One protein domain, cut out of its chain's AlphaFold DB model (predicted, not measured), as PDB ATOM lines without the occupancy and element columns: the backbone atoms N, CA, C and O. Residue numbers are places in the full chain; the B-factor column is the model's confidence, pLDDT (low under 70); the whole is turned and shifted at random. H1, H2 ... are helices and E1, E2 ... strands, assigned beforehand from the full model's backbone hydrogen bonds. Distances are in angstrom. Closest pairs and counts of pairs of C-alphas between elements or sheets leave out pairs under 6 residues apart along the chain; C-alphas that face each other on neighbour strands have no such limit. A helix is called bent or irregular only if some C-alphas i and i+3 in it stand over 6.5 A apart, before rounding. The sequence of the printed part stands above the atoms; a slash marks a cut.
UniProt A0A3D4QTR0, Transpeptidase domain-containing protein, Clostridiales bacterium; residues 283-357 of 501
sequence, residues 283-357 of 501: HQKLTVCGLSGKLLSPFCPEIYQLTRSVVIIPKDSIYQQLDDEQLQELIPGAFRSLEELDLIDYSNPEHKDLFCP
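What this domain is: This is residues 283 to 357 of the 501 residues of the protein "Transpeptidase domain-containing protein" of Clostridiales bacterium (UniProt A0A3D4QTR0). A two-stranded hairpin, E1 and E2, runs along the domain, with small helices H1 and H2 beyond one end and H3 alone toward the other, after a long unnamed stretch. The printed part has 75 residues with two named strands, then three named helices, class mixed; 32 residues are in named elements, under half. It is only just compact, close to loose, radius of gyration of the C-alphas 13.2 A, spanning 37 by 24 by 19 A.

How they stand to each other: E1, residues 283 to 289, and E2, residues 305 to 312, form an antiparallel hairpin at 145 degrees; N 286 and O 308 are within hydrogen-bond range at 3.0 A. E2 bends by 53 degrees at residue 309; its residues 311 to 312 pair, parallel, with 334 to 335. H1, residues 318 to 321, is close but not clearly touching H2, residues 324 to 330; their closest C-alphas, Tyr 319 and Leu 327, are 7.1 A apart. H3, residues 349 to 354, is apart from E1, E2, H1 and H2. Every O i to N i+4 pair is within range in H2, 0 of 2 in H3, where 2 of 3 O i to N i+3 pairs are; H1 is too short for an O i to N i+4 pair.

Where its parts are: E1 begins at C-alpha 283 (150.251, 146.539, 165.671) and is 18.8 A long; E2 is 20.0 A. H3 ends at C-alpha 354 (132.439, 155.623, 169.134); it is irregular, with C-alphas 350 and 353 7.5 A apart.

The domain as a whole: The farthest C-alphas, Ile 303 and Gln 321, are 37.8 A apart. The printed part has no cut. Links E1 to E2 and H2 to H3 are long. Residues 338 to 342 have pLDDT under 70.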
ATOM      1  N   HIS A 283     150.731 145.647 166.732       92.19
ATOM      2  CA  HIS A 283     150.251 146.539 165.671       92.19
ATOM      3  C   HIS A 283     149.286 145.807 164.738       92.19
ATOM      4  O   HIS A 283     149.647 144.790 164.144       92.19
ATOM      5  N   GLN A 284     148.069 146.333 164.601       88.06
ATOM      6  CA  GLN A 284     147.024 145.788 163.732       88.06
ATOM      7  C   GLN A 284     146.391 146.891 162.879       88.06
ATOM      8  O   GLN A 284     146.535 148.077 163.168       88.06
ATOM      9  N   LYS A 285     145.680 146.502 161.816       86.06
ATOM     10  CA  LYS A 285     144.941 147.436 160.957       86.06
ATOM     11  C   LYS A 285     143.536 147.664 161.485       86.06
ATOM     12  O   LYS A 285     142.791 146.705 161.651       86.06
ATOM     13  N   LEU A 286     143.164 148.930 161.636       85.25
ATOM     14  CA  LEU A 286     141.790 149.355 161.873       85.25
ATOM     15  C   LEU A 286     141.391 150.360 160.793       85.25
ATOM     16  O   LEU A 286     142.133 151.305 160.513       85.25
ATOM     17  N   THR A 287     140.229 150.158 160.176       87.88
ATOM     18  CA  THR A 287     139.661 151.132 159.240       87.88
ATOM     19  C   THR A 287     138.730 152.068 159.994       87.88
ATOM     20  O   THR A 287     137.771 151.635 160.628       87.88
ATOM     21  N   VAL A 288     139.034 153.359 159.916       88.69
ATOM     22  CA  VAL A 288     138.276 154.454 160.526       88.69
ATOM     23  C   VAL A 288     137.779 155.404 159.441       88.69
ATOM     24  O   VAL A 288     138.250 155.366 158.303       88.69
ATOM     25  N   CYS A 289     136.840 156.284 159.774       91.44
ATOM     26  CA  CYS A 289     136.522 157.410 158.908       91.44
ATOM     27  C   CYS A 289     137.701 158.391 158.934       91.44
ATOM     28  O   CYS A 289     138.040 158.933 159.984       91.44
ATOM     29  N   GLY A 290     138.323 158.641 157.784       90.31
ATOM     30  CA  GLY A 290     139.455 159.551 157.657       90.31
ATOM     31  C   GLY A 290     139.113 160.996 158.029       90.31
ATOM     32  O   GLY A 290     139.979 161.685 158.554       90.31
ATOM     33  N   LEU A 291     137.862 161.431 157.823       91.50
ATOM     34  CA  LEU A 291     137.414 162.786 158.169       91.50
ATOM     35  C   LEU A 291     137.215 162.987 159.682       91.50
ATOM     36  O   LEU A 291     137.557 164.051 160.186       91.50
ATOM     37  N   SER A 292     136.692 161.992 160.414       89.00
ATOM     38  CA  SER A 292     136.355 162.124 161.849       89.00
ATOM     39  C   SER A 292     137.305 161.406 162.813       89.00
ATOM     40  O   SER A 292     137.215 161.609 164.022       89.00
ATOM     41  N   GLY A 293     138.158 160.510 162.312       85.88
ATOM     42  CA  GLY A 293     139.044 159.660 163.113       85.88
ATOM     43  C   GLY A 293     138.355 158.510 163.859       85.88
ATOM     44  O   GLY A 293     139.043 157.681 164.449       85.88
ATOM     45  N   LYS A 294     137.017 158.444 163.836       87.25
ATOM     46  CA  LYS A 294     136.202 157.460 164.568       87.25
ATOM     47  C   LYS A 294     135.855 156.226 163.729       87.25
ATOM     48  O   LYS A 294     136.068 156.210 162.515       87.25
ATOM     49  N   LEU A 295     135.296 155.194 164.368       87.81
ATOM     50  CA  LEU A 295     134.869 153.957 163.701       87.81
ATOM     51  C   LEU A 295     133.878 154.239 162.561       87.81
ATOM     52  O   LEU A 295     133.107 155.201 162.607       87.81
ATOM     53  N   LEU A 296     133.880 153.389 161.534       91.31
ATOM     54  CA  LEU A 296     132.974 153.530 160.394       91.31
ATOM     55  C   LEU A 296     131.516 153.338 160.817       91.31
ATOM     56  O   LEU A 296     131.118 152.243 161.204       91.31
ATOM     57  N   SER A 297     130.702 154.387 160.694       92.06
ATOM     58  CA  SER A 297     129.251 154.206 160.657       92.06
ATOM     59  C   SER A 297     128.857 153.447 159.373       92.06
ATOM     60  O   SER A 297     129.584 153.528 158.377       92.06
ATOM     61  N   PRO A 298     127.683 152.786 159.329       92.56
ATOM     62  CA  PRO A 298     127.160 152.135 158.120       92.56
ATOM     63  C   PRO A 298     127.007 153.057 156.902       92.56
ATOM     64  O   PRO A 298     126.818 152.573 155.791       92.56
ATOM     65  N   PHE A 299     127.078 154.374 157.108       93.62
ATOM     66  CA  PHE A 299     126.915 155.397 156.081       93.62
ATOM     67  C   PHE A 299     128.245 156.000 155.596       93.62
ATOM     68  O   PHE A 299     128.226 156.859 154.722       93.62
ATOM     69  N   CYS A 300     129.400 155.603 156.153       93.62
ATOM     70  CA  CYS A 300     130.704 156.165 155.778       93.62
ATOM     71  C   CYS A 300     131.115 155.789 154.336       93.62
ATOM     72  O   CYS A 300     131.402 154.611 154.087       93.62
ATOM     73  N   PRO A 301     131.253 156.760 153.409       92.25
ATOM     74  CA  PRO A 301     131.662 156.497 152.029       92.25
ATOM     75  C   PRO A 301     133.055 155.880 151.937       92.25
ATOM     76  O   PRO A 301     133.966 156.324 152.635       92.25
ATOM     77  N   GLU A 302     133.248 154.926 151.018       92.88
ATOM     78  CA  GLU A 302     134.545 154.270 150.773       92.88
ATOM     79  C   GLU A 302     135.681 155.273 150.510       92.88
ATOM     80  O   GLU A 302     136.785 155.088 151.014       92.88
ATOM     81  N   ILE A 303     135.395 156.378 149.809       91.88
ATOM     82  CA  ILE A 303     136.361 157.454 149.515       91.88
ATOM     83  C   ILE A 303     136.934 158.141 150.766       91.88
ATOM     84  O   ILE A 303     138.011 158.727 150.704       91.88
ATOM     85  N   TYR A 304     136.235 158.048 151.901       93.12
ATOM     86  CA  TYR A 304     136.654 158.605 153.186       93.12
ATOM     87  C   TYR A 304     137.056 157.522 154.197       93.12
ATOM     88  O   TYR A 304     137.276 157.839 155.365       93.12
ATOM     89  N   GLN A 305     137.168 156.252 153.796       94.19
ATOM     90  CA  GLN A 305     137.654 155.189 154.676       94.19
ATOM     91  C   GLN A 305     139.184 155.173 154.694       94.19
ATOM     92  O   GLN A 305     139.838 155.107 153.655       94.19
ATOM     93  N   LEU A 306     139.768 155.213 155.890       88.81
ATOM     94  CA  LEU A 306     141.210 155.267 156.087       88.81
ATOM     95  C   LEU A 306     141.652 154.139 157.018       88.81
ATOM     96  O   LEU A 306     141.367 154.149 158.216       88.81
ATOM     97  N   THR A 307     142.378 153.164 156.474       86.81
ATOM     98  CA  THR A 307     143.023 152.126 157.283       86.81
ATOM     99  C   THR A 307     144.289 152.681 157.924       86.81
ATOM    100  O   THR A 307     145.243 153.032 157.231       86.81
ATOM    101  N   ARG A 308     144.312 152.725 159.257       80.62
ATOM    102  CA  ARG A 308     145.484 153.098 160.059       80.62
ATOM    103  C   ARG A 308     146.032 151.874 160.785       80.62
ATOM    104  O   ARG A 308     145.315 150.890 160.981       80.62
ATOM    105  N   SER A 309     147.300 151.934 161.190       84.69
ATOM    106  CA  SER A 309     147.758 151.033 162.245       84.69
ATOM    107  C   SER A 309     147.278 151.561 163.589       84.69
ATOM    108  O   SER A 309     147.386 152.754 163.862       84.69
ATOM    109  N   VAL A 310     146.811 150.651 164.429       85.69
ATOM    110  CA  VAL A 310     146.503 150.876 165.841       85.69
ATOM    111  C   VAL A 310     147.309 149.901 166.689       85.69
ATOM    112  O   VAL A 310     147.740 148.853 166.194       85.69
ATOM    113  N   VAL A 311     147.525 150.238 167.957       90.12
ATOM    114  CA  VAL A 311     148.170 149.332 168.909       90.12
ATOM    115  C   VAL A 311     147.084 148.564 169.654       90.12
ATOM    116  O   VAL A 311     146.222 149.157 170.284       90.12
ATOM    117  N   ILE A 312     147.123 147.242 169.605       90.69
ATOM    118  CA  ILE A 312     146.258 146.349 170.371       90.69
ATOM    119  C   ILE A 312     147.111 145.716 171.462       90.69
ATOM    120  O   ILE A 312     148.119 145.067 171.176       90.69
ATOM    121  N   ILE A 313     146.727 145.922 172.715       92.38
ATOM    122  CA  ILE A 313     147.444 145.399 173.872       92.38
ATOM    123  C   ILE A 313     147.107 143.904 174.037       92.38
ATOM    124  O   ILE A 313     145.940 143.556 174.196       92.38
ATOM    125  N   PRO A 314     148.090 142.984 174.023       91.31
ATOM    126  CA  PRO A 314     147.850 141.565 174.284       91.31
ATOM    127  C   PRO A 314     147.249 141.337 175.677       91.31
ATOM    128  O   PRO A 314     147.549 142.074 176.617       91.31
ATOM    129  N   LYS A 315     146.407 140.310 175.837       90.56
ATOM    130  CA  LYS A 315     145.707 140.009 177.107       90.56
ATOM    131  C   LYS A 315     146.649 139.666 178.270       90.56
ATOM    132  O   LYS A 315     146.274 139.816 179.426       90.56
ATOM    133  N   ASP A 316     147.856 139.209 177.962       90.38
ATOM    134  CA  ASP A 316     148.945 138.877 178.884       90.38
ATOM    135  C   ASP A 316     149.968 140.017 179.066       90.38
ATOM    136  O   ASP A 316     150.917 139.887 179.839       90.38
ATOM    137  N   SER A 317     149.789 141.149 178.375       93.25
ATOM    138  CA  SER A 317     150.697 142.292 178.466       93.25
ATOM    139  C   SER A 317     150.517 143.072 179.766       93.25
ATOM    140  O   SER A 317     149.399 143.360 180.192       93.25
ATOM    141  N   ILE A 318     151.629 143.519 180.355       94.50
ATOM    142  CA  ILE A 318     151.624 144.367 181.555       94.50
ATOM    143  C   ILE A 318     150.871 145.694 181.351       94.50
ATOM    144  O   ILE A 318     150.290 146.206 182.304       94.50
ATOM    145  N   TYR A 319     150.788 146.208 180.118       96.00
ATOM    146  CA  TYR A 319     150.037 147.430 179.808       96.00
ATOM    147  C   TYR A 319     148.521 147.289 180.031       96.00
ATOM    148  O   TYR A 319     147.842 148.301 180.162       96.00
ATOM    149  N   GLN A 320     147.985 146.067 180.162       94.56
ATOM    150  CA  GLN A 320     146.592 145.857 180.586       94.56
ATOM    151  C   GLN A 320     146.315 146.363 182.012       94.56
ATOM    152  O   GLN A 320     145.160 146.596 182.352       94.56
ATOM    153  N   GLN A 321     147.348 146.539 182.845       95.25
ATOM    154  CA  GLN A 321     147.214 147.020 184.227       95.25
ATOM    155  C   GLN A 321     147.194 148.551 184.353       95.25
ATOM    156  O   GLN A 321     146.947 149.057 185.444       95.25
ATOM    157  N   LEU A 322     147.456 149.282 183.265       95.31
ATOM    158  CA  LEU A 322     147.252 150.730 183.207       95.31
ATOM    159  C   LEU A 322     145.754 151.037 183.204       95.31
ATOM    160  O   LEU A 322     144.975 150.252 182.657       95.31
ATOM    161  N   ASP A 323     145.352 152.183 183.751       93.31
ATOM    162  CA  ASP A 323     144.032 152.755 183.454       93.31
ATOM    163  C   ASP A 323     143.995 153.346 182.027       93.31
ATOM    164  O   ASP A 323     145.000 153.346 181.312       93.31
ATOM    165  N   ASP A 324     142.821 153.779 181.562       85.44
ATOM    166  CA  ASP A 324     142.663 154.244 180.178       85.44
ATOM    167  C   ASP A 324     143.345 155.600 179.914       85.44
ATOM    168  O   ASP A 324     143.808 155.828 178.797       85.44
ATOM    169  N   GLU A 325     143.472 156.475 180.919       89.44
ATOM    170  CA  GLU A 325     144.178 157.760 180.788       89.44
ATOM    171  C   GLU A 325     145.687 157.516 180.659       89.44
ATOM    172  O   GLU A 325     146.313 157.965 179.697       89.44
ATOM    173  N   GLN A 326     146.248 156.697 181.552       93.81
ATOM    174  CA  GLN A 326     147.640 156.248 181.504       93.81
ATOM    175  C   GLN A 326     147.964 155.497 180.209       93.81
ATOM    176  O   GLN A 326     149.039 155.683 179.637       93.81
ATOM    177  N   LEU A 327     147.061 154.633 179.735       91.44
ATOM    178  CA  LEU A 327     147.274 153.878 178.503       91.44
ATOM    179  C   LEU A 327     147.348 154.813 177.287       91.44
ATOM    180  O   LEU A 327     148.243 154.634 176.463       91.44
ATOM    181  N   GLN A 328     146.477 155.826 177.193       87.12
ATOM    182  CA  GLN A 328     146.543 156.811 176.106       87.12
ATOM    183  C   GLN A 328     147.707 157.802 176.247       87.12
ATOM    184  O   GLN A 328     148.229 158.238 175.224       87.12
ATOM    185  N   GLU A 329     148.149 158.155 177.461       90.69
ATOM    186  CA  GLU A 329     149.348 158.991 177.650       90.69
ATOM    187  C   GLU A 329     150.621 158.246 177.212       90.69
ATOM    188  O   GLU A 329     151.462 158.802 176.503       90.69
ATOM    189  N   LEU A 330     150.762 156.981 177.619       93.38
ATOM    190  CA  LEU A 330     152.003 156.210 177.477       93.38
ATOM    191  C   LEU A 330     152.086 155.422 176.163       93.38
ATOM    192  O   LEU A 330     153.188 155.128 175.697       93.38
ATOM    193  N   ILE A 331     150.942 155.061 175.571       92.00
ATOM    194  CA  ILE A 331     150.839 154.391 174.270       92.00
ATOM    195  C   ILE A 331     149.644 154.988 173.488       92.00
ATOM    196  O   ILE A 331     148.594 154.349 173.376       92.00
ATOM    197  N   PRO A 332     149.772 156.212 172.938       83.94
ATOM    198  CA  PRO A 332     148.670 156.894 172.256       83.94
ATOM    199  C   PRO A 332     148.050 156.061 171.126       83.94
ATOM    200  O   PRO A 332     148.755 155.545 170.257       83.94
ATOM    201  N   GLY A 333     146.718 155.948 171.115       77.75
ATOM    202  CA  GLY A 333     145.991 155.142 170.129       77.75
ATOM    203  C   GLY A 333     146.024 153.633 170.400       77.75
ATOM    204  O   GLY A 333     145.791 152.842 169.479       77.75
ATOM    205  N   ALA A 334     146.326 153.223 171.636       86.06
ATOM    206  CA  ALA A 334     146.208 151.837 172.067       86.06
ATOM    207  C   ALA A 334     144.764 151.436 172.413       86.06
ATOM    208  O   ALA A 334     143.998 152.220 172.966       86.06
ATOM    209  N   PHE A 335     144.420 150.178 172.145       85.06
ATOM    210  CA  PHE A 335     143.153 149.529 172.489       85.06
ATOM    211  C   PHE A 335     143.439 148.241 173.267       85.06
ATOM    212  O   PHE A 335     144.422 147.550 172.995       85.06
ATOM    213  N   ARG A 336     142.570 147.872 174.215       85.38
ATOM    214  CA  ARG A 336     142.750 146.662 175.043       85.38
ATOM    215  C   ARG A 336     142.444 145.366 174.302       85.38
ATOM    216  O   ARG A 336     143.019 144.331 174.631       85.38
ATOM    217  N   SER A 337     141.546 145.420 173.319       79.12
ATOM    218  CA  SER A 337     141.132 144.288 172.495       79.12
ATOM    219  C   SER A 337     140.470 144.773 171.199       79.12
ATOM    220  O   SER A 337     139.872 145.844 171.175       79.12
ATOM    221  N   LEU A 338     140.526 143.964 170.136       69.81
ATOM    222  CA  LEU A 338     139.616 144.107 168.988       69.81
ATOM    223  C   LEU A 338     138.298 143.339 169.197       69.81
ATOM    224  O   LEU A 338     137.308 143.667 168.561       69.81
ATOM    225  N   GLU A 339     138.251 142.359 170.108       65.56
ATOM    226  CA  GLU A 339     137.025 141.591 170.400       65.56
ATOM    227  C   GLU A 339     135.910 142.484 170.978       65.56
ATOM    228  O   GLU A 339     134.732 142.160 170.870       65.56
ATOM    229  N   GLU A 340     136.273 143.624 171.572       61.97
ATOM    230  CA  GLU A 340     135.325 144.650 172.018       61.97
ATOM    231  C   GLU A 340     134.702 145.401 170.829       61.97
ATOM    232  O   GLU A 340     133.532 145.763 170.893       61.97
ATOM    233  N   LEU A 341     135.425 145.568 169.712       66.19
ATOM    234  CA  LEU A 341     134.890 146.199 168.498       66.19
ATOM    235  C   LEU A 341     133.839 145.327 167.802       66.19
ATOM    236  O   LEU A 341     132.867 145.869 167.287       66.19
ATOM    237  N   ASP A 342     133.968 143.998 167.858       64.94
ATOM    238  CA  ASP A 342     132.935 143.073 167.361       64.94
ATOM    239  C   ASP A 342     131.633 143.132 168.194       64.94
ATOM    240  O   ASP A 342     130.567 142.733 167.721       64.94
ATOM    241  N   LEU A 343     131.700 143.642 169.432       71.00
ATOM    242  CA  LEU A 343     130.540 143.898 170.298       71.00
ATOM    243  C   LEU A 343     129.981 145.325 170.135       71.00
ATOM    244  O   LEU A 343     128.861 145.607 170.574       71.00
ATOM    245  N   ILE A 344     130.732 146.230 169.502       74.25
ATOM    246  CA  ILE A 344     130.361 147.631 169.303       74.25
ATOM    247  C   ILE A 344     129.436 147.755 168.079       74.25
ATOM    248  O   ILE A 344     129.859 147.921 166.943       74.25
ATOM    249  N   ASP A 345     128.125 147.668 168.322       80.19
ATOM    250  CA  ASP A 345     127.071 147.907 167.321       80.19
ATOM    251  C   ASP A 345     126.681 149.400 167.217       80.19
ATOM    252  O   ASP A 345     126.306 150.013 168.215       80.19
ATOM    253  N   TYR A 346     126.684 149.967 166.001       84.38
ATOM    254  CA  TYR A 346     126.207 151.332 165.686       84.38
ATOM    255  C   TYR A 346     124.720 151.564 166.018       84.38
ATOM    256  O   TYR A 346     124.261 152.708 166.147       84.38
ATOM    257  N   SER A 347     123.953 150.483 166.120       85.94
ATOM    258  CA  SER A 347     122.536 150.481 166.480       85.94
ATOM    259  C   SER A 347     122.318 150.628 167.989       85.94
ATOM    260  O   SER A 347     121.227 151.028 168.392       85.94
ATOM    261  N   ASN A 348     123.332 150.352 168.824       85.50
ATOM    262  CA  ASN A 348     123.262 150.586 170.266       85.50
ATOM    263  C   ASN A 348     123.477 152.085 170.570       85.50
ATOM    264  O   ASN A 348     124.548 152.614 170.255       85.50
ATOM    265  N   PRO A 349     122.521 152.783 171.218       85.69
ATOM    266  CA  PRO A 349     122.696 154.177 171.618       85.69
ATOM    267  C   PRO A 349     123.932 154.428 172.491       85.69
ATOM    268  O   PRO A 349     124.576 155.458 172.327       85.69
ATOM    269  N   GLU A 350     124.306 153.488 173.367       81.69
ATOM    270  CA  GLU A 350     125.473 153.632 174.258       81.69
ATOM    271  C   GLU A 350     126.811 153.605 173.502       81.69
ATOM    272  O   GLU A 350     127.814 154.120 173.985       81.69
ATOM    273  N   HIS A 351     126.835 153.027 172.298       81.94
ATOM    274  CA  HIS A 351     128.034 152.925 171.465       81.94
ATOM    275  C   HIS A 351     128.133 154.040 170.417       81.94
ATOM    276  O   HIS A 351     129.142 154.138 169.718       81.94
ATOM    277  N   LYS A 352     127.087 154.865 170.260       83.75
ATOM    278  CA  LYS A 352     126.937 155.772 169.112       83.75
ATOM    279  C   LYS A 352     128.106 156.745 168.965       83.75
ATOM    280  O   LYS A 352     128.578 156.973 167.853       83.75
ATOM    281  N   ASP A 353     128.618 157.233 170.091       83.88
ATOM    282  CA  ASP A 353     129.718 158.194 170.155       83.88
ATOM    283  C   ASP A 353     131.085 157.610 169.757       83.88
ATOM    284  O   ASP A 353     132.025 158.376 169.529       83.88
ATOM    285  N   LEU A 354     131.220 156.286 169.626       82.19
ATOM    286  CA  LEU A 354     132.439 155.623 169.134       82.19
ATOM    287  C   LEU A 354     132.543 155.649 167.598       82.19
ATOM    288  O   LEU A 354     133.629 155.480 167.035       82.19
ATOM    289  N   PHE A 355     131.421 155.884 166.918       89.44
ATOM    290  CA  PHE A 355     131.313 155.910 165.465       89.44
ATOM    291  C   PHE A 355     131.419 157.323 164.887       89.44
ATOM    292  O   PHE A 355     131.306 158.330 165.583       89.44
ATOM    293  N   CYS A 356     131.650 157.394 163.577       91.75
ATOM    294  CA  CYS A 356     131.673 158.635 162.816       91.75
ATOM    295  C   CYS A 356     130.340 159.405 162.961       91.75
ATOM    296  O   CYS A 356     129.313 158.902 162.502       91.75
ATOM    297  N   PRO A 357     130.343 160.632 163.521       91.94
ATOM    298  CA  PRO A 357     129.134 161.445 163.654       91.94
ATOM    299  C   PRO A 357     128.782 162.185 162.355       91.94
ATOM    300  O   PRO A 357     127.637 162.590 162.175       91.94
TER     301      PRO A 357